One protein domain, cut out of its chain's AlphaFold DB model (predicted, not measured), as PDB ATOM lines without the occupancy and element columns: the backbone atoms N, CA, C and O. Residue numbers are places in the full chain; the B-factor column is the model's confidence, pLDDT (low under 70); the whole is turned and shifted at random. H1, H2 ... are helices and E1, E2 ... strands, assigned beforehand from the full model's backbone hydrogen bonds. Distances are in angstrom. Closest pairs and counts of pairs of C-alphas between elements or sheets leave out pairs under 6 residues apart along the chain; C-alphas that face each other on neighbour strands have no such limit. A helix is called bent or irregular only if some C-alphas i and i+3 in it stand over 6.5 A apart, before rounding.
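AT A GLANCE: This is residues 3 to 146 and 159 to 171 of the 173 residues of an uncharacterized protein of Alkalicoccus daliensis (UniProt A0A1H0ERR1). A twisted wall of five strands, E4 to E8, is partly face to face with a smaller sheet of three, E1 to E3, and H3 packs on both sheets. H2 packs beside E1, with H4 near H2 and H3, while residues 14 to 19 stick out. The printed part has 157 residues, with four named helices and eight named strands in the order E1 H1 H2 E2 E3 H3 E4 E5 E6 E7 E8 H4, of mixed class. Both sheets are antiparallel, in the orders E4 - E5 - E6 - E7 - E8 and E1 - E2 - E3. The whole is compact, with a radius of gyration of the C-alphas of 16.8 A and spans of 47 by 38 by 31 A.

IN THESE COORDINATES: Find C-alpha 86 at (157.076, 126.233, 125.373), where E4 begins and runs to 90. Then come E5, residues 97 to 104, 22.7 A long, E6, 107 to 114, 22.9 A, E7, 123 to 129, 19.0 A, and E8, 132 to 138, 19.4 A. For the smaller sheet, start at C-alpha 3, (151.932, 113.224, 138.204): E1 is residues 3 to 8, E2 48 to 54, 19.9 A, and E3 57 to 60. H1 is residues 13 to 16, H2 28 to 40, 18.7 A, and H3 69 to 81, 17.8 A. H4, residues 159 to 170, 16.1 A, ends at C-alpha 170, (139.166, 126.511, 139.164).

HOW THE PARTS SIT: Trace E4 to E8 as a meander, each strand the antiparallel neighbour of the one before; N 88 and O 101 are 2.9 A apart, N 100 and O 111 2.9 A, N 110 and O 128 3.0 A, N 127 and O 134 2.8 A. H3 is on this sheet in two layers, helix over one face, at a height of 9.3 A, over E4 and E5; its closest C-alphas to E4 are Thr 75 and Ile 90, 5.3 A. The two sheets form a sandwich, face to face, their strands at 44 degrees; the closest C-alphas of E3 and E7 are Ile 59 and Tyr 128, 7.5 A. Look in the smaller sheet for two pairs within hydrogen-bond range: N 5 and O 51 of E1 and E2, 2.9 A apart, and N 54 and O 57 of the hairpin E2 and E3, 2.8 A apart. H3 is on this sheet too, at a height of 10.0 A, along E2. The closest C-alphas of E1 and H2 are Ile 8 and Val 34, 7.0 A. H4 is near H2 and H3, with 5 pairs of C-alphas within 10 A each. H3 is irregular, only just: C-alphas 75 and 78 are 6.7 A apart. In H2 and H4 every O i to N i+4 pair is within hydrogen-bond range, in H3 7 of 9; H1 is too short for one.

THE WHOLE: The C-alphas of Tyr 119 and Ser 170, the two farthest apart, are 48.6 A apart. Residues 147 to 158 are not printed, and C-alphas 146 and 159 are 32.6 A apart across the cut. The link H1 to H2 is long. Mean pLDDT of the printed part is 72.2; look for values under 70 at residues 11 to 19, 25 to 26, 115 to 124, 136 to 146 and 159 to 171.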
ATOM      1  N   LYS A   3     152.442 113.208 136.838       83.31
ATOM      2  CA  LYS A   3     151.932 113.224 138.204       83.31
ATOM      3  C   LYS A   3     152.808 114.174 139.007       83.31
ATOM      4  O   LYS A   3     154.025 114.161 138.848       83.31
ATOM      5  N   MET A   4     152.182 114.990 139.837       84.94
ATOM      6  CA  MET A   4     152.871 115.948 140.685       84.94
ATOM      7  C   MET A   4     152.276 115.876 142.087       84.94
ATOM      8  O   MET A   4     151.059 115.959 142.248       84.94
ATOM      9  N   GLU A   5     153.134 115.685 143.080       86.00
ATOM     10  CA  GLU A   5     152.773 115.593 144.492       86.00
ATOM     11  C   GLU A   5     153.735 116.439 145.323       86.00
ATOM     12  O   GLU A   5     154.861 116.710 144.911       86.00
ATOM     13  N   THR A   6     153.282 116.867 146.493       85.69
ATOM     14  CA  THR A   6     154.000 117.802 147.355       85.69
ATOM     15  C   THR A   6     154.351 117.132 148.666       85.69
ATOM     16  O   THR A   6     153.495 116.519 149.300       85.69
ATOM     17  N   LEU A   7     155.600 117.282 149.074       86.06
ATOM     18  CA  LEU A   7     156.051 117.047 150.434       86.06
ATOM     19  C   LEU A   7     156.185 118.407 151.110       86.06
ATOM     20  O   LEU A   7     156.872 119.281 150.587       86.06
ATOM     21  N   ILE A   8     155.546 118.567 152.261       83.94
ATOM     22  CA  ILE A   8     155.707 119.740 153.121       83.94
ATOM     23  C   ILE A   8     156.524 119.275 154.315       83.94
ATOM     24  O   ILE A   8     156.176 118.273 154.945       83.94
ATOM     25  N   LEU A   9     157.637 119.953 154.569       79.25
ATOM     26  CA  LEU A   9     158.494 119.661 155.704       79.25
ATOM     27  C   LEU A   9     158.039 120.531 156.868       79.25
ATOM     28  O   LEU A   9     158.331 121.719 156.931       79.25
ATOM     29  N   ASP A  10     157.311 119.908 157.782       73.25
ATOM     30  CA  ASP A  10     157.005 120.482 159.084       73.25
ATOM     31  C   ASP A  10     157.990 119.911 160.121       73.25
ATOM     32  O   ASP A  10     158.280 118.707 160.140       73.25
ATOM     33  N   SER A  11     158.492 120.796 160.978       63.41
ATOM     34  CA  SER A  11     159.262 120.530 162.195       63.41
ATOM     35  C   SER A  11     158.779 119.299 162.976       63.41
ATOM     36  O   SER A  11     159.599 118.514 163.458       63.41
ATOM     37  N   GLU A  12     157.460 119.111 163.102       60.94
ATOM     38  CA  GLU A  12     156.864 118.005 163.861       60.94
ATOM     39  C   GLU A  12     156.797 116.699 163.051       60.94
ATOM     40  O   GLU A  12     157.071 115.612 163.573       60.94
ATOM     41  N   THR A  13     156.492 116.780 161.751       55.47
ATOM     42  CA  THR A  13     156.397 115.596 160.873       55.47
ATOM     43  C   THR A  13     157.757 114.990 160.525       55.47
ATOM     44  O   THR A  13     157.865 113.763 160.428       55.47
ATOM     45  N   ALA A  14     158.811 115.809 160.429       56.88
ATOM     46  CA  ALA A  14     160.183 115.348 160.210       56.88
ATOM     47  C   ALA A  14     160.701 114.451 161.354       56.88
ATOM     48  O   ALA A  14     161.561 113.598 161.137       56.88
ATOM     49  N   ALA A  15     160.157 114.608 162.566       53.59
ATOM     50  CA  ALA A  15     160.527 113.808 163.731       53.59
ATOM     51  C   ALA A  15     159.737 112.487 163.857       53.59
ATOM     52  O   ALA A  15     160.173 111.585 164.575       53.59
ATOM     53  N   ALA A  16     158.581 112.359 163.191       55.19
ATOM     54  CA  ALA A  16     157.586 111.325 163.493       55.19
ATOM     55  C   ALA A  16     157.476 110.185 162.461       55.19
ATOM     56  O   ALA A  16     156.958 109.119 162.803       55.19
ATOM     57  N   SER A  17     157.961 110.356 161.223       54.94
ATOM     58  CA  SER A  17     157.852 109.333 160.168       54.94
ATOM     59  C   SER A  17     159.207 108.999 159.530       54.94
ATOM     60  O   SER A  17     159.927 109.907 159.127       54.94
ATOM     61  N   PRO A  18     159.554 107.708 159.353       57.91
ATOM     62  CA  PRO A  18     160.770 107.304 158.649       57.91
ATOM     63  C   PRO A  18     160.683 107.467 157.120       57.91
ATOM     64  O   PRO A  18     161.695 107.284 156.449       57.91
ATOM     65  N   ALA A  19     159.504 107.772 156.560       66.75
ATOM     66  CA  ALA A  19     159.317 107.994 155.125       66.75
ATOM     67  C   ALA A  19     158.575 109.317 154.845       66.75
ATOM     68  O   ALA A  19     157.565 109.590 155.512       66.75
ATOM     69  N   PRO A  20     159.034 110.116 153.859       70.75
ATOM     70  CA  PRO A  20     158.362 111.345 153.454       70.75
ATOM     71  C   PRO A  20     156.972 111.033 152.892       70.75
ATOM     72  O   PRO A  20     156.796 110.106 152.097       70.75
ATOM     73  N   THR A  21     155.969 111.804 153.313       80.19
ATOM     74  CA  THR A  21     154.598 111.668 152.806       80.19
ATOM     75  C   THR A  21     154.355 112.703 151.722       80.19
ATOM     76  O   THR A  21     154.304 113.898 151.995       80.19
ATOM     77  N   TYR A  22     154.173 112.228 150.495       81.94
ATOM     78  CA  TYR A  22     153.781 113.061 149.369       81.94
ATOM     79  C   TYR A  22     152.266 113.104 149.253       81.94
ATOM     80  O   TYR A  22     151.605 112.066 149.192       81.94
ATOM     81  N   LEU A  23     151.716 114.311 149.209       80.25
ATOM     82  CA  LEU A  23     150.295 114.538 149.029       80.25
ATOM     83  C   LEU A  23     150.044 115.239 147.690       80.25
ATOM     84  O   LEU A  23     150.711 116.228 147.372       80.25
ATOM     85  N   PRO A  24     149.065 114.772 146.901       76.00
ATOM     86  CA  PRO A  24     148.519 115.562 145.809       76.00
ATOM     87  C   PRO A  24     148.096 116.946 146.306       76.00
ATOM     88  O   PRO A  24     147.626 117.093 147.435       76.00
ATOM     89  N   ILE A  25     148.240 117.966 145.463       65.62
ATOM     90  CA  ILE A  25     147.944 119.347 145.867       65.62
ATOM     91  C   ILE A  25     146.454 119.604 146.133       65.62
ATOM     92  O   ILE A  25     146.094 120.514 146.874       65.62
ATOM     93  N   ASP A  26     145.583 118.789 145.541       68.06
ATOM     94  CA  ASP A  26     144.140 118.814 145.761       68.06
ATOM     95  C   ASP A  26     143.712 118.024 147.011       68.06
ATOM     96  O   ASP A  26     142.526 117.988 147.347       68.06
ATOM     97  N   ASN A  27     144.660 117.415 147.733       76.56
ATOM     98  CA  ASN A  27     144.378 116.716 148.976       76.56
ATOM     99  C   ASN A  27     144.056 117.725 150.101       76.56
ATOM    100  O   ASN A  27     144.900 118.561 150.430       76.56
ATOM    101  N   PRO A  28     142.889 117.629 150.768       74.06
ATOM    102  CA  PRO A  28     142.531 118.530 151.865       74.06
ATOM    103  C   PRO A  28     143.538 118.537 153.024       74.06
ATOM    104  O   PRO A  28     143.750 119.573 153.650       74.06
ATOM    105  N   SER A  29     144.188 117.404 153.298       75.31
ATOM    106  CA  SER A  29     145.226 117.311 154.328       75.31
ATOM    107  C   SER A  29     146.486 118.085 153.944       75.31
ATOM    108  O   SER A  29     147.146 118.620 154.827       75.31
ATOM    109  N   ALA A  30     146.795 118.198 152.646       75.06
ATOM    110  CA  ALA A  30     147.886 119.052 152.184       75.06
ATOM    111  C   ALA A  30     147.572 120.521 152.485       75.06
ATOM    112  O   ALA A  30     148.437 121.232 152.972       75.06
ATOM    113  N   VAL A  31     146.322 120.957 152.287       75.44
ATOM    114  CA  VAL A  31     145.885 122.327 152.616       75.44
ATOM    115  C   VAL A  31     146.063 122.647 154.090       75.44
ATOM    116  O   VAL A  31     146.562 123.712 154.442       75.44
ATOM    117  N   HIS A  32     145.654 121.720 154.953       78.81
ATOM    118  CA  HIS A  32     145.814 121.898 156.387       78.81
ATOM    119  C   HIS A  32     147.289 122.026 156.777       78.81
ATOM    120  O   HIS A  32     147.634 122.957 157.496       78.81
ATOM    121  N   LEU A  33     148.142 121.151 156.234       79.50
ATOM    122  CA  LEU A  33     149.576 121.147 156.509       79.50
ATOM    123  C   LEU A  33     150.262 122.421 155.990       79.50
ATOM    124  O   LEU A  33     151.012 123.036 156.731       79.50
ATOM    125  N   VAL A  34     149.939 122.880 154.771       81.81
ATOM    126  CA  VAL A  34     150.452 124.155 154.230       81.81
ATOM    127  C   VAL A  34     150.121 125.313 155.168       81.81
ATOM    128  O   VAL A  34     151.001 126.101 155.500       81.81
ATOM    129  N   ASN A  35     148.857 125.427 155.583       80.94
ATOM    130  CA  ASN A  35     148.426 126.532 156.436       80.94
ATOM    131  C   ASN A  35     149.105 126.482 157.805       80.94
ATOM    132  O   ASN A  35     149.569 127.513 158.277       80.94
ATOM    133  N   GLN A  36     149.197 125.296 158.412       82.81
ATOM    134  CA  GLN A  36     149.871 125.120 159.694       82.81
ATOM    135  C   GLN A  36     151.350 125.523 159.602       82.81
ATOM    136  O   GLN A  36     151.798 126.367 160.373       82.81
ATOM    137  N   THR A  37     152.094 124.986 158.631       80.44
ATOM    138  CA  THR A  37     153.528 125.279 158.475       80.44
ATOM    139  C   THR A  37     153.783 126.754 158.163       80.44
ATOM    140  O   THR A  37     154.737 127.338 158.671       80.44
ATOM    141  N   LEU A  38     152.924 127.396 157.364       82.12
ATOM    142  CA  LEU A  38     153.032 128.834 157.118       82.12
ATOM    143  C   LEU A  38     152.747 129.655 158.375       82.12
ATOM    144  O   LEU A  38     153.466 130.614 158.625       82.12
ATOM    145  N   GLU A  39     151.741 129.297 159.177       83.38
ATOM    146  CA  GLU A  39     151.468 129.982 160.447       83.38
ATOM    147  C   GLU A  39     152.646 129.862 161.425       83.38
ATOM    148  O   GLU A  39     153.008 130.852 162.060       83.38
ATOM    149  N   GLU A  40     153.271 128.687 161.511       82.50
ATOM    150  CA  GLU A  40     154.452 128.443 162.352       82.50
ATOM    151  C   GLU A  40     155.684 129.241 161.898       82.50
ATOM    152  O   GLU A  40     156.465 129.692 162.736       82.50
ATOM    153  N   ASN A  41     155.823 129.468 160.589       78.88
ATOM    154  CA  ASN A  41     156.933 130.210 159.986       78.88
ATOM    155  C   ASN A  41     156.601 131.690 159.712       78.88
ATOM    156  O   ASN A  41     157.172 132.289 158.801       78.88
ATOM    157  N   ASP A  42     155.652 132.289 160.443       82.75
ATOM    158  CA  ASP A  42     155.238 133.697 160.289       82.75
ATOM    159  C   ASP A  42     154.812 134.091 158.850       82.75
ATOM    160  O   ASP A  42     154.788 135.266 158.474       82.75
ATOM    161  N   ASN A  43     154.386 133.112 158.050       77.69
ATOM    162  CA  ASN A  43     154.068 133.195 156.623       77.69
ATOM    163  C   ASN A  43     155.243 133.652 155.738       77.69
ATOM    164  O   ASN A  43     155.035 134.347 154.736       77.69
ATOM    165  N   ASP A  44     156.467 133.288 156.115       75.88
ATOM    166  CA  ASP A  44     157.678 133.640 155.372       75.88
ATOM    167  C   ASP A  44     157.961 132.641 154.242       75.88
ATOM    168  O   ASP A  44     158.003 133.014 153.071       75.88
ATOM    169  N   TYR A  45     158.079 131.352 154.569       75.31
ATOM    170  CA  TYR A  45     158.462 130.318 153.609       75.31
ATOM    171  C   TYR A  45     157.802 128.961 153.897       75.31
ATOM    172  O   TYR A  45     157.290 128.708 154.993       75.31
ATOM    173  N   LEU A  46     157.799 128.090 152.883       85.00
ATOM    174  CA  LEU A  46     157.233 126.742 152.947       85.00
ATOM    175  C   LEU A  46     158.277 125.724 152.484       85.00
ATOM    176  O   LEU A  46     158.353 125.391 151.294       85.00
ATOM    177  N   ASP A  47     159.044 125.223 153.449       84.56
ATOM    178  CA  ASP A  47     160.044 124.183 153.229       84.56
ATOM    179  C   ASP A  47     159.388 122.888 152.743       84.56
ATOM    180  O   ASP A  47     158.361 122.426 153.256       84.56
ATOM    181  N   GLY A  48     160.018 122.243 151.766       88.00
ATOM    182  CA  GLY A  48     159.569 120.939 151.310       88.00
ATOM    183  C   GLY A  48     160.197 120.475 150.010       88.00
ATOM    184  O   GLY A  48     161.317 120.843 149.665       88.00
ATOM    185  N   ALA A  49     159.473 119.623 149.291       88.00
ATOM    186  CA  ALA A  49     159.888 119.115 147.992       88.00
ATOM    187  C   ALA A  49     158.680 118.860 147.086       88.00
ATOM    188  O   ALA A  49     157.552 118.658 147.545       88.00
ATOM    189  N   ILE A  50     158.926 118.813 145.779       87.50
ATOM    190  CA  ILE A  50     157.933 118.385 144.793       87.50
ATOM    191  C   ILE A  50     158.373 117.045 144.219       87.50
ATOM    192  O   ILE A  50     159.449 116.935 143.635       87.50
ATOM    193  N   GLN A  51     157.504 116.041 144.324       89.50
ATOM    194  CA  GLN A  51     157.641 114.829 143.539       89.50
ATOM    195  C   GLN A  51     156.989 115.040 142.178       89.50
ATOM    196  O   GLN A  51     155.765 115.080 142.057       89.50
ATOM    197  N   LEU A  52     157.813 115.144 141.139       86.94
ATOM    198  CA  LEU A  52     157.355 115.161 139.755       86.94
ATOM    199  C   LEU A  52     157.647 113.799 139.138       86.94
ATOM    200  O   LEU A  52     158.807 113.410 139.044       86.94
ATOM    201  N   ALA A  53     156.620 113.089 138.689       85.25
ATOM    202  CA  ALA A  53     156.761 111.801 138.025       85.25
ATOM    203  C   ALA A  53     156.124 111.820 136.634       85.25
ATOM    204  O   ALA A  53     155.018 112.323 136.442       85.25
ATOM    205  N   TYR A  54     156.787 111.233 135.641       80.56
ATOM    206  CA  TYR A  54     156.266 111.126 134.281       80.56
ATOM    207  C   TYR A  54     156.305 109.681 133.801       80.56
ATOM    208  O   TYR A  54     157.354 109.054 133.757       80.56
ATOM    209  N   ASN A  55     155.141 109.140 133.430       78.94
ATOM    210  CA  ASN A  55     154.997 107.732 133.028       78.94
ATOM    211  C   ASN A  55     155.504 106.728 134.087       78.94
ATOM    212  O   ASN A  55     155.913 105.629 133.734       78.94
ATOM    213  N   GLY A  56     155.431 107.087 135.373       79.94
ATOM    214  CA  GLY A  56     155.885 106.250 136.490       79.94
ATOM    215  C   GLY A  56     157.352 106.453 136.878       79.94
ATOM    216  O   GLY A  56     157.743 106.011 137.951       79.94
ATOM    217  N   GLU A  57     158.131 107.165 136.063       81.38
ATOM    218  CA  GLU A  57     159.502 107.555 136.394       81.38
ATOM    219  C   GLU A  57     159.480 108.803 137.276       81.38
ATOM    220  O   GLU A  57     158.910 109.823 136.879       81.38
ATOM    221  N   VAL A  58     160.092 108.728 138.458       84.06
ATOM    222  CA  VAL A  58     160.262 109.876 139.357       84.06
ATOM    223  C   VAL A  58     161.422 110.731 138.845       84.06
ATOM    224  O   VAL A  58     162.521 110.233 138.616       84.06
ATOM    225  N   ILE A  59     161.147 112.013 138.624       85.12
ATOM    226  CA  ILE A  59     162.063 113.001 138.044       85.12
ATOM    227  C   ILE A  59     162.598 113.933 139.128       85.12
ATOM    228  O   ILE A  59     163.800 114.161 139.204       85.12
ATOM    229  N   LEU A  60     161.695 114.468 139.951       86.94
ATOM    230  CA  LEU A  60     162.012 115.269 141.133       86.94
ATOM    231  C   LEU A  60     161.538 114.504 142.372       86.94
ATOM    232  O   LEU A  60     160.515 113.816 142.301       86.94
ATOM    233  N   ASN A  61     162.282 114.601 143.468       86.19
ATOM    234  CA  ASN A  61     162.032 113.917 144.736       86.19
ATOM    235  C   ASN A  61     162.570 114.764 145.910       86.19
ATOM    236  O   ASN A  61     162.951 115.921 145.732       86.19
ATOM    237  N   GLU A  62     162.629 114.176 147.103       83.25
ATOM    238  CA  GLU A  62     163.052 114.835 148.340       83.25
ATOM    239  C   GLU A  62     164.529 115.241 148.348       83.25
ATOM    240  O   GLU A  62     164.907 116.112 149.124       83.25
ATOM    241  N   GLU A  63     165.362 114.650 147.484       81.81
ATOM    242  CA  GLU A  63     166.774 115.029 147.348       81.81
ATOM    243  C   GLU A  63     166.925 116.422 146.716       81.81
ATOM    244  O   GLU A  63     167.965 117.061 146.859       81.81
ATOM    245  N   LEU A  64     165.877 116.902 146.037       79.81
ATOM    246  CA  LEU A  64     165.765 118.243 145.467       79.81
ATOM    247  C   LEU A  64     164.780 119.083 146.287       79.81
ATOM    248  O   LEU A  64     163.800 119.619 145.761       79.81
ATOM    249  N   ASN A  65     165.030 119.164 147.595       83.56
ATOM    250  CA  ASN A  65     164.265 120.023 148.485       83.56
ATOM    251  C   ASN A  65     164.462 121.511 148.153       83.56
ATOM    252  O   ASN A  65     165.396 121.929 147.466       83.56
ATOM    253  N   THR A  66     163.529 122.320 148.633       84.12
ATOM    254  CA  THR A  66     163.547 123.764 148.467       84.12
ATOM    255  C   THR A  66     162.861 124.424 149.651       84.12
ATOM    256  O   THR A  66     161.891 123.901 150.200       84.12
ATOM    257  N   SER A  67     163.372 125.590 150.006       84.69
ATOM    258  CA  SER A  67     162.847 126.483 151.026       84.69
ATOM    259  C   SER A  67     161.507 127.101 150.646       84.69
ATOM    260  O   SER A  67     160.757 127.557 151.504       84.69
ATOM    261  N   ASP A  68     161.168 127.099 149.353       83.94
ATOM    262  CA  ASP A  68     159.899 127.627 148.877       83.94
ATOM    263  C   ASP A  68     159.258 126.719 147.825       83.94
ATOM    264  O   ASP A  68     159.409 126.847 146.598       83.94
ATOM    265  N   VAL A  69     158.491 125.766 148.342       86.31
ATOM    266  CA  VAL A  69     157.695 124.848 147.533       86.31
ATOM    267  C   VAL A  69     156.601 125.585 146.763       86.31
ATOM    268  O   VAL A  69     156.302 125.192 145.633       86.31
ATOM    269  N   LEU A  70     156.022 126.661 147.308       80.75
ATOM    270  CA  LEU A  70     154.966 127.417 146.626       80.75
ATOM    271  C   LEU A  70     155.506 128.091 145.369       80.75
ATOM    272  O   LEU A  70     154.888 127.993 144.305       80.75
ATOM    273  N   TYR A  71     156.676 128.718 145.463       82.31
ATOM    274  CA  TYR A  71     157.329 129.328 144.314       82.31
ATOM    275  C   TYR A  71     157.669 128.288 143.241       82.31
ATOM    276  O   TYR A  71     157.344 128.468 142.064       82.31
ATOM    277  N   THR A  72     158.225 127.145 143.650       86.69
ATOM    278  CA  THR A  72     158.513 126.031 142.734       86.69
ATOM    279  C   THR A  72     157.243 125.570 142.011       86.69
ATOM    280  O   THR A  72     157.225 125.446 140.783       86.69
ATOM    281  N   TRP A  73     156.135 125.409 142.740       82.50
ATOM    282  CA  TRP A  73     154.827 125.072 142.176       82.50
ATOM    283  C   TRP A  73     154.354 126.068 141.121       82.50
ATOM    284  O   TRP A  73     153.848 125.661 140.073       82.50
ATOM    285  N   GLN A  74     154.536 127.369 141.351       80.69
ATOM    286  CA  GLN A  74     154.152 128.387 140.374       80.69
ATOM    287  C   GLN A  74     154.900 128.242 139.052       80.69
ATOM    288  O   GLN A  74     154.294 128.396 137.990       80.69
ATOM    289  N   THR A  75     156.186 127.892 139.102       84.69
ATOM    290  CA  THR A  75     156.980 127.662 137.886       84.69
ATOM    291  C   THR A  75     156.551 126.404 137.117       84.69
ATOM    292  O   THR A  75     156.698 126.345 135.897       84.69
ATOM    293  N   LEU A  76     155.953 125.424 137.804       82.44
ATOM    294  CA  LEU A  76     155.458 124.169 137.226       82.44
ATOM    295  C   LEU A  76     154.021 124.258 136.698       82.44
ATOM    296  O   LEU A  76     153.682 123.607 135.709       82.44
ATOM    297  N   VAL A  77     153.155 125.039 137.345       77.81
ATOM    298  CA  VAL A  77     151.705 124.964 137.106       77.81
ATOM    299  C   VAL A  77     151.312 125.442 135.705       77.81
ATOM    300  O   VAL A  77     150.467 124.828 135.054       77.81
ATOM    301  N   GLU A  78     151.937 126.510 135.204       75.00
ATOM    302  CA  GLU A  78     151.614 127.059 133.885       75.00
ATOM    303  C   GLU A  78     151.906 126.070 132.740       75.00
ATOM    304  O   GLU A  78     150.972 125.776 131.984       75.00
ATOM    305  N   PRO A  79     153.134 125.533 132.582       74.50
ATOM    306  CA  PRO A  79     153.441 124.615 131.483       74.50
ATOM    307  C   PRO A  79     152.665 123.294 131.559       74.50
ATOM    308  O   PRO A  79     152.377 122.698 130.522       74.50
ATOM    309  N   ILE A  80     152.291 122.845 132.762       77.31
ATOM    310  CA  ILE A  80     151.501 121.620 132.949       77.31
ATOM    311  C   ILE A  80     150.042 121.829 132.529       77.31
ATOM    312  O   ILE A  80     149.481 120.989 131.827       77.31
ATOM    313  N   LEU A  81     149.428 122.944 132.936       73.62
ATOM    314  CA  LEU A  81     148.009 123.213 132.675       73.62
ATOM    315  C   LEU A  81     147.738 123.763 131.277       73.62
ATOM    316  O   LEU A  81     146.661 123.547 130.720       73.62
ATOM    317  N   LYS A  82     148.686 124.510 130.710       74.88
ATOM    318  CA  LYS A  82     148.568 125.107 129.376       74.88
ATOM    319  C   LYS A  82     149.693 124.588 128.486       74.88
ATOM    320  O   LYS A  82     150.541 125.385 128.070       74.88
ATOM    321  N   PRO A  83     149.696 123.276 128.174       70.25
ATOM    322  CA  PRO A  83     150.712 122.705 127.314       70.25
ATOM    323  C   PRO A  83     150.640 123.390 125.948       70.25
ATOM    324  O   PRO A  83     149.635 123.355 125.240       70.25
ATOM    325  N   GLY A  84     151.731 124.051 125.602       72.25
ATOM    326  CA  GLY A  84     152.014 124.623 124.293       72.25
ATOM    327  C   GLY A  84     153.486 124.394 124.006       72.25
ATOM    328  O   GLY A  84     154.207 124.016 124.922       72.25
ATOM    329  N   ASP A  85     153.937 124.591 122.770       81.19
ATOM    330  CA  ASP A  85     155.360 124.461 122.432       81.19
ATOM    331  C   ASP A  85     156.174 125.557 123.145       81.19
ATOM    332  O   ASP A  85     156.354 126.664 122.634       81.19
ATOM    333  N   LYS A  86     156.536 125.284 124.400       80.69
ATOM    334  CA  LYS A  86     157.076 126.233 125.373       80.69
ATOM    335  C   LYS A  86     158.081 125.522 126.262       80.69
ATOM    336  O   LYS A  86     157.823 124.424 126.754       80.69
ATOM    337  N   GLU A  87     159.210 126.181 126.474       85.25
ATOM    338  CA  GLU A  87     160.206 125.818 127.478       85.25
ATOM    339  C   GLU A  87     160.025 126.727 128.698       85.25
ATOM    340  O   GLU A  87     159.909 127.946 128.556       85.25
ATOM    341  N   CYS A  88     159.997 126.130 129.885       85.38
ATOM    342  CA  CYS A  88     159.898 126.825 131.161       85.38
ATOM    343  C   CYS A  88     160.995 126.322 132.100       85.38
ATOM    344  O   CYS A  88     161.207 125.114 132.221       85.38
ATOM    345  N   SER A  89     161.673 127.243 132.782       87.31
ATOM    346  CA  SER A  89     162.579 126.892 133.876       87.31
ATOM    347  C   SER A  89     161.769 126.607 135.135       87.31
ATOM    348  O   SER A  89     160.918 127.411 135.516       87.31
ATOM    349  N   ILE A  90     162.052 125.477 135.773       86.81
ATOM    350  CA  ILE A  90     161.537 125.129 137.095       86.81
ATOM    351  C   ILE A  90     162.566 125.626 138.101       86.81
ATOM    352  O   ILE A  90     163.739 125.265 138.011       86.81
ATOM    353  N   ILE A  91     162.140 126.484 139.025       84.75
ATOM    354  CA  ILE A  91     163.053 127.105 139.983       84.75
ATOM    355  C   ILE A  91     162.932 126.382 141.317       84.75
ATOM    356  O   ILE A  91     161.858 126.373 141.903       84.75
ATOM    357  N   LEU A  92     164.050 125.829 141.781       85.56
ATOM    358  CA  LEU A  92     164.243 125.274 143.118       85.56
ATOM    359  C   LEU A  92     165.237 126.198 143.830       85.56
ATOM    360  O   LEU A  92     166.394 126.256 143.415       85.56
ATOM    361  N   LEU A  93     164.802 126.959 144.839       82.25
ATOM    362  CA  LEU A  93     165.605 128.072 145.382       82.25
ATOM    363  C   LEU A  93     166.970 127.640 145.941       82.25
ATOM    364  O   LEU A  93     167.938 128.390 145.831       82.25
ATOM    365  N   ASP A  94     167.054 126.426 146.479       79.31
ATOM    366  CA  ASP A  94     168.252 125.897 147.143       79.31
ATOM    367  C   ASP A  94     169.015 124.889 146.283       79.31
ATOM    368  O   ASP A  94     170.026 124.328 146.709       79.31
ATOM    369  N   SER A  95     168.549 124.650 145.056       78.56
ATOM    370  CA  SER A  95     169.187 123.697 144.163       78.56
ATOM    371  C   SER A  95     170.257 124.362 143.307       78.56
ATOM    372  O   SER A  95     170.085 125.451 142.765       78.56
ATOM    373  N   VAL A  96     171.365 123.646 143.118       76.75
ATOM    374  CA  VAL A  96     172.380 123.962 142.099       76.75
ATOM    375  C   VAL A  96     172.041 123.359 140.731       76.75
ATOM    376  O   VAL A  96     172.834 123.468 139.795       76.75
ATOM    377  N   CYS A  97     170.898 122.679 140.624       79.06
ATOM    378  CA  CYS A  97     170.428 122.071 139.392       79.06
ATOM    379  C   CYS A  97     169.564 123.054 138.600       79.06
ATOM    380  O   CYS A  97     168.591 123.594 139.122       79.06
ATOM    381  N   ASP A  98     169.855 123.194 137.311       84.31
ATOM    382  CA  ASP A  98     168.961 123.855 136.370       84.31
ATOM    383  C   ASP A  98     167.952 122.830 135.848       84.31
ATOM    384  O   ASP A  98     168.293 121.891 135.121       84.31
ATOM    385  N   VAL A  99     166.685 123.009 136.214       86.56
ATOM    386  CA  VAL A  99     165.595 122.141 135.766       86.56
ATOM    387  C   VAL A  99     164.768 122.880 134.720       86.56
ATOM    388  O   VAL A  99     164.310 123.999 134.940       86.56
ATOM    389  N   LYS A 100     164.543 122.250 133.566       89.31
ATOM    390  CA  LYS A 100     163.674 122.786 132.513       89.31
ATOM    391  C   LYS A 100     162.607 121.785 132.121       89.31
ATOM    392  O   LYS A 100     162.873 120.592 132.001       89.31
ATOM    393  N   LEU A 101     161.418 122.301 131.854       87.19
ATOM    394  CA  LEU A 101     160.286 121.566 131.318       87.19
ATOM    395  C   LEU A 101     159.943 122.131 129.942       87.19
ATOM    396  O   LEU A 101     159.614 123.307 129.803       87.19
ATOM    397  N   HIS A 102     159.985 121.279 128.928       86.38
ATOM    398  CA  HIS A 102     159.457 121.567 127.601       86.38
ATOM    399  C   HIS A 102     158.163 120.787 127.405       86.38
ATOM    400  O   HIS A 102     158.155 119.557 127.478       86.38
ATOM    401  N   SER A 103     157.063 121.491 127.163       84.19
ATOM    402  CA  SER A 103     155.800 120.877 126.753       84.19
ATOM    403  C   SER A 103     155.645 120.976 125.239       84.19
ATOM    404  O   SER A 103     155.997 121.985 124.639       84.19
ATOM    405  N   ASN A 104     155.101 119.943 124.601       79.75
ATOM    406  CA  ASN A 104     154.712 119.974 123.191       79.75
ATOM    407  C   ASN A 104     153.527 119.025 122.936       79.75
ATOM    408  O   ASN A 104     153.025 118.365 123.846       79.75
ATOM    409  N   SER A 105     153.072 118.927 121.683       77.00
ATOM    410  CA  SER A 105     151.920 118.090 121.308       77.00
ATOM    411  C   SER A 105     152.110 116.586 121.561       77.00
ATOM    412  O   SER A 105     151.144 115.833 121.480       77.00
ATOM    413  N   LEU A 106     153.339 116.127 121.820       76.38
ATOM    414  CA  LEU A 106     153.683 114.726 122.087       76.38
ATOM    415  C   LEU A 106     153.894 114.432 123.582       76.38
ATOM    416  O   LEU A 106     154.113 113.271 123.939       76.38
ATOM    417  N   GLY A 107     153.841 115.449 124.447       80.44
ATOM    418  CA  GLY A 107     153.994 115.314 125.894       80.44
ATOM    419  C   GLY A 107     155.016 116.280 126.484       80.44
ATOM    420  O   GLY A 107     155.169 117.408 126.018       80.44
ATOM    421  N   PHE A 108     155.706 115.819 127.528       82.06
ATOM    422  CA  PHE A 108     156.682 116.608 128.272       82.06
ATOM    423  C   PHE A 108     158.089 116.054 128.072       82.06
ATOM    424  O   PHE A 108     158.291 114.839 127.990       82.06
ATOM    425  N   THR A 109     159.054 116.963 128.001       84.44
ATOM    426  CA  THR A 109     160.474 116.673 128.152       84.44
ATOM    427  C   THR A 109     160.989 117.439 129.357       84.44
ATOM    428  O   THR A 109     160.870 118.659 129.387       84.44
ATOM    429  N   VAL A 110     161.545 116.741 130.346       84.75
ATOM    430  CA  VAL A 110     162.243 117.388 131.466       84.75
ATOM    431  C   VAL A 110     163.736 117.226 131.260       84.75
ATOM    432  O   VAL A 110     164.182 116.110 130.998       84.75
ATOM    433  N   SER A 111     164.493 118.313 131.374       85.56
ATOM    434  CA  SER A 111     165.951 118.271 131.451       85.56
ATOM    435  C   SER A 111     166.413 118.750 132.817       85.56
ATOM    436  O   SER A 111     166.024 119.837 133.238       85.56
ATOM    437  N   ILE A 112     167.262 117.963 133.469       85.19
ATOM    438  CA  ILE A 112     167.960 118.357 134.695       85.19
ATOM    439  C   ILE A 112     169.435 118.492 134.346       85.19
ATOM    440  O   ILE A 112     170.034 117.522 133.882       85.19
ATOM    441  N   ASP A 113     169.990 119.680 134.552       85.62
ATOM    442  CA  ASP A 113     171.422 119.952 134.487       85.62
ATOM    443  C   ASP A 113     171.921 120.199 135.912       85.62
ATOM    444  O   ASP A 113     171.754 121.277 136.480       85.62
ATOM    445  N   SER A 114     172.474 119.160 136.534       72.94
ATOM    446  CA  SER A 114     173.128 119.281 137.834       72.94
ATOM    447  C   SER A 114     174.477 119.967 137.622       72.94
ATOM    448  O   SER A 114     175.393 119.348 137.068       72.94
ATOM    449  N   GLY A 115     174.581 121.240 138.007       61.88
ATOM    450  CA  GLY A 115     175.718 122.097 137.695       61.88
ATOM    451  C   GLY A 115     177.098 121.472 137.960       61.88
ATOM    452  O   GLY A 115     177.339 120.848 138.985       61.88
ATOM    453  N   PHE A 116     177.983 121.687 136.983       51.28
ATOM    454  CA  PHE A 116     179.454 121.655 136.989       51.28
ATOM    455  C   PHE A 116     180.165 120.970 138.177       51.28
ATOM    456  O   PHE A 116     180.349 121.556 139.241       51.28
ATOM    457  N   ASP A 117     180.747 119.793 137.926       52.16
ATOM    458  CA  ASP A 117     181.903 119.333 138.700       52.16
ATOM    459  C   ASP A 117     183.113 120.202 138.298       52.16
ATOM    460  O   ASP A 117     183.694 120.007 137.220       52.16
ATOM    461  N   GLU A 118     183.455 121.210 139.113       47.75
ATOM    462  CA  GLU A 118     184.553 122.166 138.857       47.75
ATOM    463  C   GLU A 118     185.887 121.473 138.535       47.75
ATOM    464  O   GLU A 118     186.726 122.041 137.835       47.75
ATOM    465  N   TYR A 119     186.067 120.224 138.975       48.28
ATOM    466  CA  TYR A 119     187.272 119.443 138.713       48.28
ATOM    467  C   TYR A 119     187.307 118.768 137.336       48.28
ATOM    468  O   TYR A 119     188.396 118.527 136.813       48.28
ATOM    469  N   ASN A 120     186.152 118.478 136.726       50.81
ATOM    470  CA  ASN A 120     186.068 117.651 135.516       50.81
ATOM    471  C   ASN A 120     185.415 118.348 134.310       50.81
ATOM    472  O   ASN A 120     185.549 117.857 133.187       50.81
ATOM    473  N   GLY A 121     184.739 119.489 134.503       49.44
ATOM    474  CA  GLY A 121     184.129 120.264 133.414       49.44
ATOM    475  C   GLY A 121     183.061 119.492 132.629       49.44
ATOM    476  O   GLY A 121     182.907 119.696 131.422       49.44
ATOM    477  N   VAL A 122     182.373 118.564 133.300       52.66
ATOM    478  CA  VAL A 122     181.305 117.735 132.733       52.66
ATOM    479  C   VAL A 122     179.974 118.229 133.280       52.66
ATOM    480  O   VAL A 122     179.792 118.252 134.495       52.66
ATOM    481  N   SER A 123     179.049 118.590 132.390       60.09
ATOM    482  CA  SER A 123     177.632 118.679 132.739       60.09
ATOM    483  C   SER A 123     176.952 117.343 132.447       60.09
ATOM    484  O   SER A 123     177.196 116.708 131.409       60.09
ATOM    485  N   ASN A 124     176.122 116.907 133.391       65.44
ATOM    486  CA  ASN A 124     175.293 115.719 133.258       65.44
ATOM    487  C   ASN A 124     173.867 116.191 133.014       65.44
ATOM    488  O   ASN A 124     173.219 116.690 133.927       65.44
ATOM    489  N   ILE A 125     173.397 116.030 131.778       75.00
ATOM    490  CA  ILE A 125     172.027 116.385 131.420       75.00
ATOM    491  C   ILE A 125     171.224 115.100 131.283       75.00
ATOM    492  O   ILE A 125     171.545 114.234 130.458       75.00
ATOM    493  N   ILE A 126     170.169 114.982 132.083       74.00
ATOM    494  CA  ILE A 126     169.227 113.862 132.013       74.00
ATOM    495  C   ILE A 126     167.931 114.357 131.387       74.00
ATOM    496  O   ILE A 126     167.322 115.300 131.884       74.00
ATOM    497  N   TYR A 127     167.514 113.707 130.303       76.81
ATOM    498  CA  TYR A 127     166.263 113.962 129.603       76.81
ATOM    499  C   TYR A 127     165.236 112.886 129.934       76.81
ATOM    500  O   TYR A 127     165.448 111.706 129.647       76.81
ATOM    501  N   TYR A 128     164.083 113.302 130.433       78.81
ATOM    502  CA  TYR A 128     162.925 112.444 130.651       78.81
ATOM    503  C   TYR A 128     161.907 112.728 129.561       78.81
ATOM    504  O   TYR A 128     161.449 113.858 129.436       78.81
ATOM    505  N   THR A 129     161.565 111.726 128.751       77.75
ATOM    506  CA  THR A 129     160.648 111.884 127.613       77.75
ATOM    507  C   THR A 129     159.561 110.821 127.628       77.75
ATOM    508  O   THR A 129     159.670 109.802 128.311       77.75
ATOM    509  N   SER A 130     158.546 110.979 126.775       71.12
ATOM    510  CA  SER A 130     157.521 109.944 126.578       71.12
ATOM    511  C   SER A 130     158.093 108.628 126.037       71.12
ATOM    512  O   SER A 130     157.439 107.592 126.122       71.12
ATOM    513  N   ARG A 131     159.324 108.655 125.509       73.44
ATOM    514  CA  ARG A 131     160.056 107.503 124.970       73.44
ATOM    515  C   ARG A 131     161.067 106.910 125.961       73.44
ATOM    516  O   ARG A 131     161.825 106.028 125.569       73.44
ATOM    517  N   GLY A 132     161.092 107.395 127.203       72.94
ATOM    518  CA  GLY A 132     162.008 106.959 128.259       72.94
ATOM    519  C   GLY A 132     163.080 107.993 128.612       72.94
ATOM    520  O   GLY A 132     163.047 109.138 128.142       72.94
ATOM    521  N   VAL A 133     164.021 107.563 129.455       75.88
ATOM    522  CA  VAL A 133     165.111 108.381 130.008       75.88
ATOM    523  C   VAL A 133     166.342 108.325 129.101       75.88
ATOM    524  O   VAL A 133     166.717 107.263 128.602       75.88
ATOM    525  N   ARG A 134     166.989 109.472 128.875       75.56
ATOM    526  CA  ARG A 134     168.264 109.584 128.156       75.56
ATOM    527  C   ARG A 134     169.243 110.429 128.954       75.56
ATOM    528  O   ARG A 134     168.961 111.585 129.231       75.56
ATOM    529  N   GLN A 135     170.412 109.877 129.250       73.75
ATOM    530  CA  GLN A 135     171.504 110.608 129.883       73.75
ATOM    531  C   GLN A 135     172.538 111.018 128.832       73.75
ATOM    532  O   GLN A 135     172.954 110.205 128.000       73.75
ATOM    533  N   CYS A 136     172.952 112.280 128.858       64.81
ATOM    534  CA  CYS A 136     174.009 112.809 128.008       64.81
ATOM    535  C   CYS A 136     175.079 113.471 128.877       64.81
ATOM    536  O   CYS A 136     174.791 114.409 129.616       64.81
ATOM    537  N   ASN A 137     176.323 113.014 128.735       64.31
ATOM    538  CA  ASN A 137     177.471 113.615 129.405       64.31
ATOM    539  C   ASN A 137     178.181 114.510 128.392       64.31
ATOM    540  O   ASN A 137     178.710 114.007 127.395       64.31
ATOM    541  N   ASN A 138     178.182 115.822 128.616       53.78
ATOM    542  CA  ASN A 138     178.769 116.765 127.668       53.78
ATOM    543  C   ASN A 138     180.152 117.227 128.146       53.78
ATOM    544  O   ASN A 138     180.303 117.765 129.238       53.78
ATOM    545  N   ARG A 139     181.180 117.040 127.305       44.94
ATOM    546  CA  ARG A 139     182.538 117.581 127.506       44.94
ATOM    547  C   ARG A 139     182.739 118.812 126.628       44.94
ATOM    548  O   ARG A 139     183.461 118.722 125.638       44.94
ATOM    549  N   ARG A 140     182.057 119.919 126.929       41.00
ATOM    550  CA  ARG A 140     182.357 121.297 126.472       41.00
ATOM    551  C   ARG A 140     181.121 122.175 126.674       41.00
ATOM    552  O   ARG A 140     180.119 121.944 126.009       41.00
ATOM    553  N   ILE A 141     181.242 123.235 127.473       39.62
ATOM    554  CA  ILE A 141     181.239 124.643 127.030       39.62
ATOM    555  C   ILE A 141     181.404 125.565 128.252       39.62
ATOM    556  O   ILE A 141     181.093 125.224 129.386       39.62
ATOM    557  N   SER A 142     182.006 126.708 127.940       32.31
ATOM    558  CA  SER A 142     182.432 127.865 128.717       32.31
ATOM    559  C   SER A 142     181.351 128.568 129.547       32.31
ATOM    560  O   SER A 142     180.252 128.792 129.052       32.31
ATOM    561  N   SER A 143     181.762 128.996 130.747       30.91
ATOM    562  CA  SER A 143     181.283 130.153 131.526       30.91
ATOM    563  C   SER A 143     179.790 130.496 131.428       30.91
ATOM    564  O   SER A 143     179.355 131.226 130.539       30.91
ATOM    565  N   ILE A 144     179.034 130.070 132.441       31.12
ATOM    566  CA  ILE A 144     177.676 130.550 132.702       31.12
ATOM    567  C   ILE A 144     177.766 131.762 133.637       31.12
ATOM    568  O   ILE A 144     178.314 131.685 134.737       31.12
ATOM    569  N   TRP A 145     177.232 132.897 133.187       23.11
ATOM    570  CA  TRP A 145     176.997 134.063 134.033       23.11
ATOM    571  C   TRP A 145     175.826 133.754 134.970       23.11
ATOM    572  O   TRP A 145     174.688 133.645 134.519       23.11
ATOM    573  N   ARG A 146     176.097 133.603 136.273       29.02
ATOM    574  CA  ARG A 146     175.055 133.519 137.305       29.02
ATOM    575  C   ARG A 146     174.415 134.895 137.469       29.02
ATOM    576  O   ARG A 146     175.023 135.796 138.047       29.02
ATOM    577  N   GLU A 159     145.918 136.247 151.572       45.28
ATOM    578  CA  GLU A 159     145.306 136.384 150.241       45.28
ATOM    579  C   GLU A 159     146.000 135.537 149.154       45.28
ATOM    580  O   GLU A 159     145.357 135.105 148.201       45.28
ATOM    581  N   PHE A 160     147.299 135.247 149.273       49.88
ATOM    582  CA  PHE A 160     148.025 134.469 148.267       49.88
ATOM    583  C   PHE A 160     147.621 132.996 148.275       49.88
ATOM    584  O   PHE A 160     147.445 132.420 147.207       49.88
ATOM    585  N   LEU A 161     147.404 132.407 149.454       50.81
ATOM    586  CA  LEU A 161     146.854 131.056 149.585       50.81
ATOM    587  C   LEU A 161     145.431 130.995 149.034       50.81
ATOM    588  O   LEU A 161     145.106 130.056 148.316       50.81
ATOM    589  N   SER A 162     144.595 132.011 149.284       49.56
ATOM    590  CA  SER A 162     143.246 132.036 148.708       49.56
ATOM    591  C   SER A 162     143.287 132.139 147.183       49.56
ATOM    592  O   SER A 162     142.525 131.443 146.533       49.56
ATOM    593  N   ILE A 163     144.198 132.928 146.601       50.78
ATOM    594  CA  ILE A 163     144.387 133.028 145.142       50.78
ATOM    595  C   ILE A 163     145.005 131.747 144.575       50.78
ATOM    596  O   ILE A 163     144.620 131.307 143.494       50.78
ATOM    597  N   PHE A 164     145.957 131.140 145.280       53.84
ATOM    598  CA  PHE A 164     146.572 129.865 144.926       53.84
ATOM    599  C   PHE A 164     145.514 128.758 144.902       53.84
ATOM    600  O   PHE A 164     145.377 128.081 143.888       53.84
ATOM    601  N   TYR A 165     144.677 128.654 145.937       55.19
ATOM    602  CA  TYR A 165     143.586 127.683 146.023       55.19
ATOM    603  C   TYR A 165     142.379 128.016 145.138       55.19
ATOM    604  O   TYR A 165     141.792 127.096 144.574       55.19
ATOM    605  N   GLU A 166     142.004 129.283 144.940       50.59
ATOM    606  CA  GLU A 166     140.985 129.677 143.950       50.59
ATOM    607  C   GLU A 166     141.446 129.311 142.545       50.59
ATOM    608  O   GLU A 166     140.684 128.734 141.768       50.59
ATOM    609  N   ARG A 167     142.715 129.583 142.223       46.38
ATOM    610  CA  ARG A 167     143.293 129.161 140.949       46.38
ATOM    611  C   ARG A 167     143.278 127.639 140.867       46.38
ATOM    612  O   ARG A 167     142.647 127.123 139.955       46.38
ATOM    613  N   LEU A 168     143.825 126.907 141.832       47.56
ATOM    614  CA  LEU A 168     143.841 125.436 141.817       47.56
ATOM    615  C   LEU A 168     142.441 124.800 141.723       47.56
ATOM    616  O   LEU A 168     142.230 123.914 140.902       47.56
ATOM    617  N   SER A 169     141.458 125.279 142.490       42.38
ATOM    618  CA  SER A 169     140.077 124.761 142.473       42.38
ATOM    619  C   SER A 169     139.314 125.093 141.185       42.38
ATOM    620  O   SER A 169     138.422 124.340 140.785       42.38
ATOM    621  N   SER A 170     139.687 126.176 140.495       40.34
ATOM    622  CA  SER A 170     139.166 126.511 139.164       40.34
ATOM    623  C   SER A 170     139.757 125.653 138.034       40.34
ATOM    624  O   SER A 170     139.180 125.593 136.947       40.34
ATOM    625  N   PHE A 171     140.861 124.942 138.286       43.53
ATOM    626  CA  PHE A 171     141.568 124.112 137.310       43.53
ATOM    627  C   PHE A 171     141.457 122.621 137.674       43.53
ATOM    628  O   PHE A 171     142.431 121.993 138.077       43.53
TER     629      PHE A 171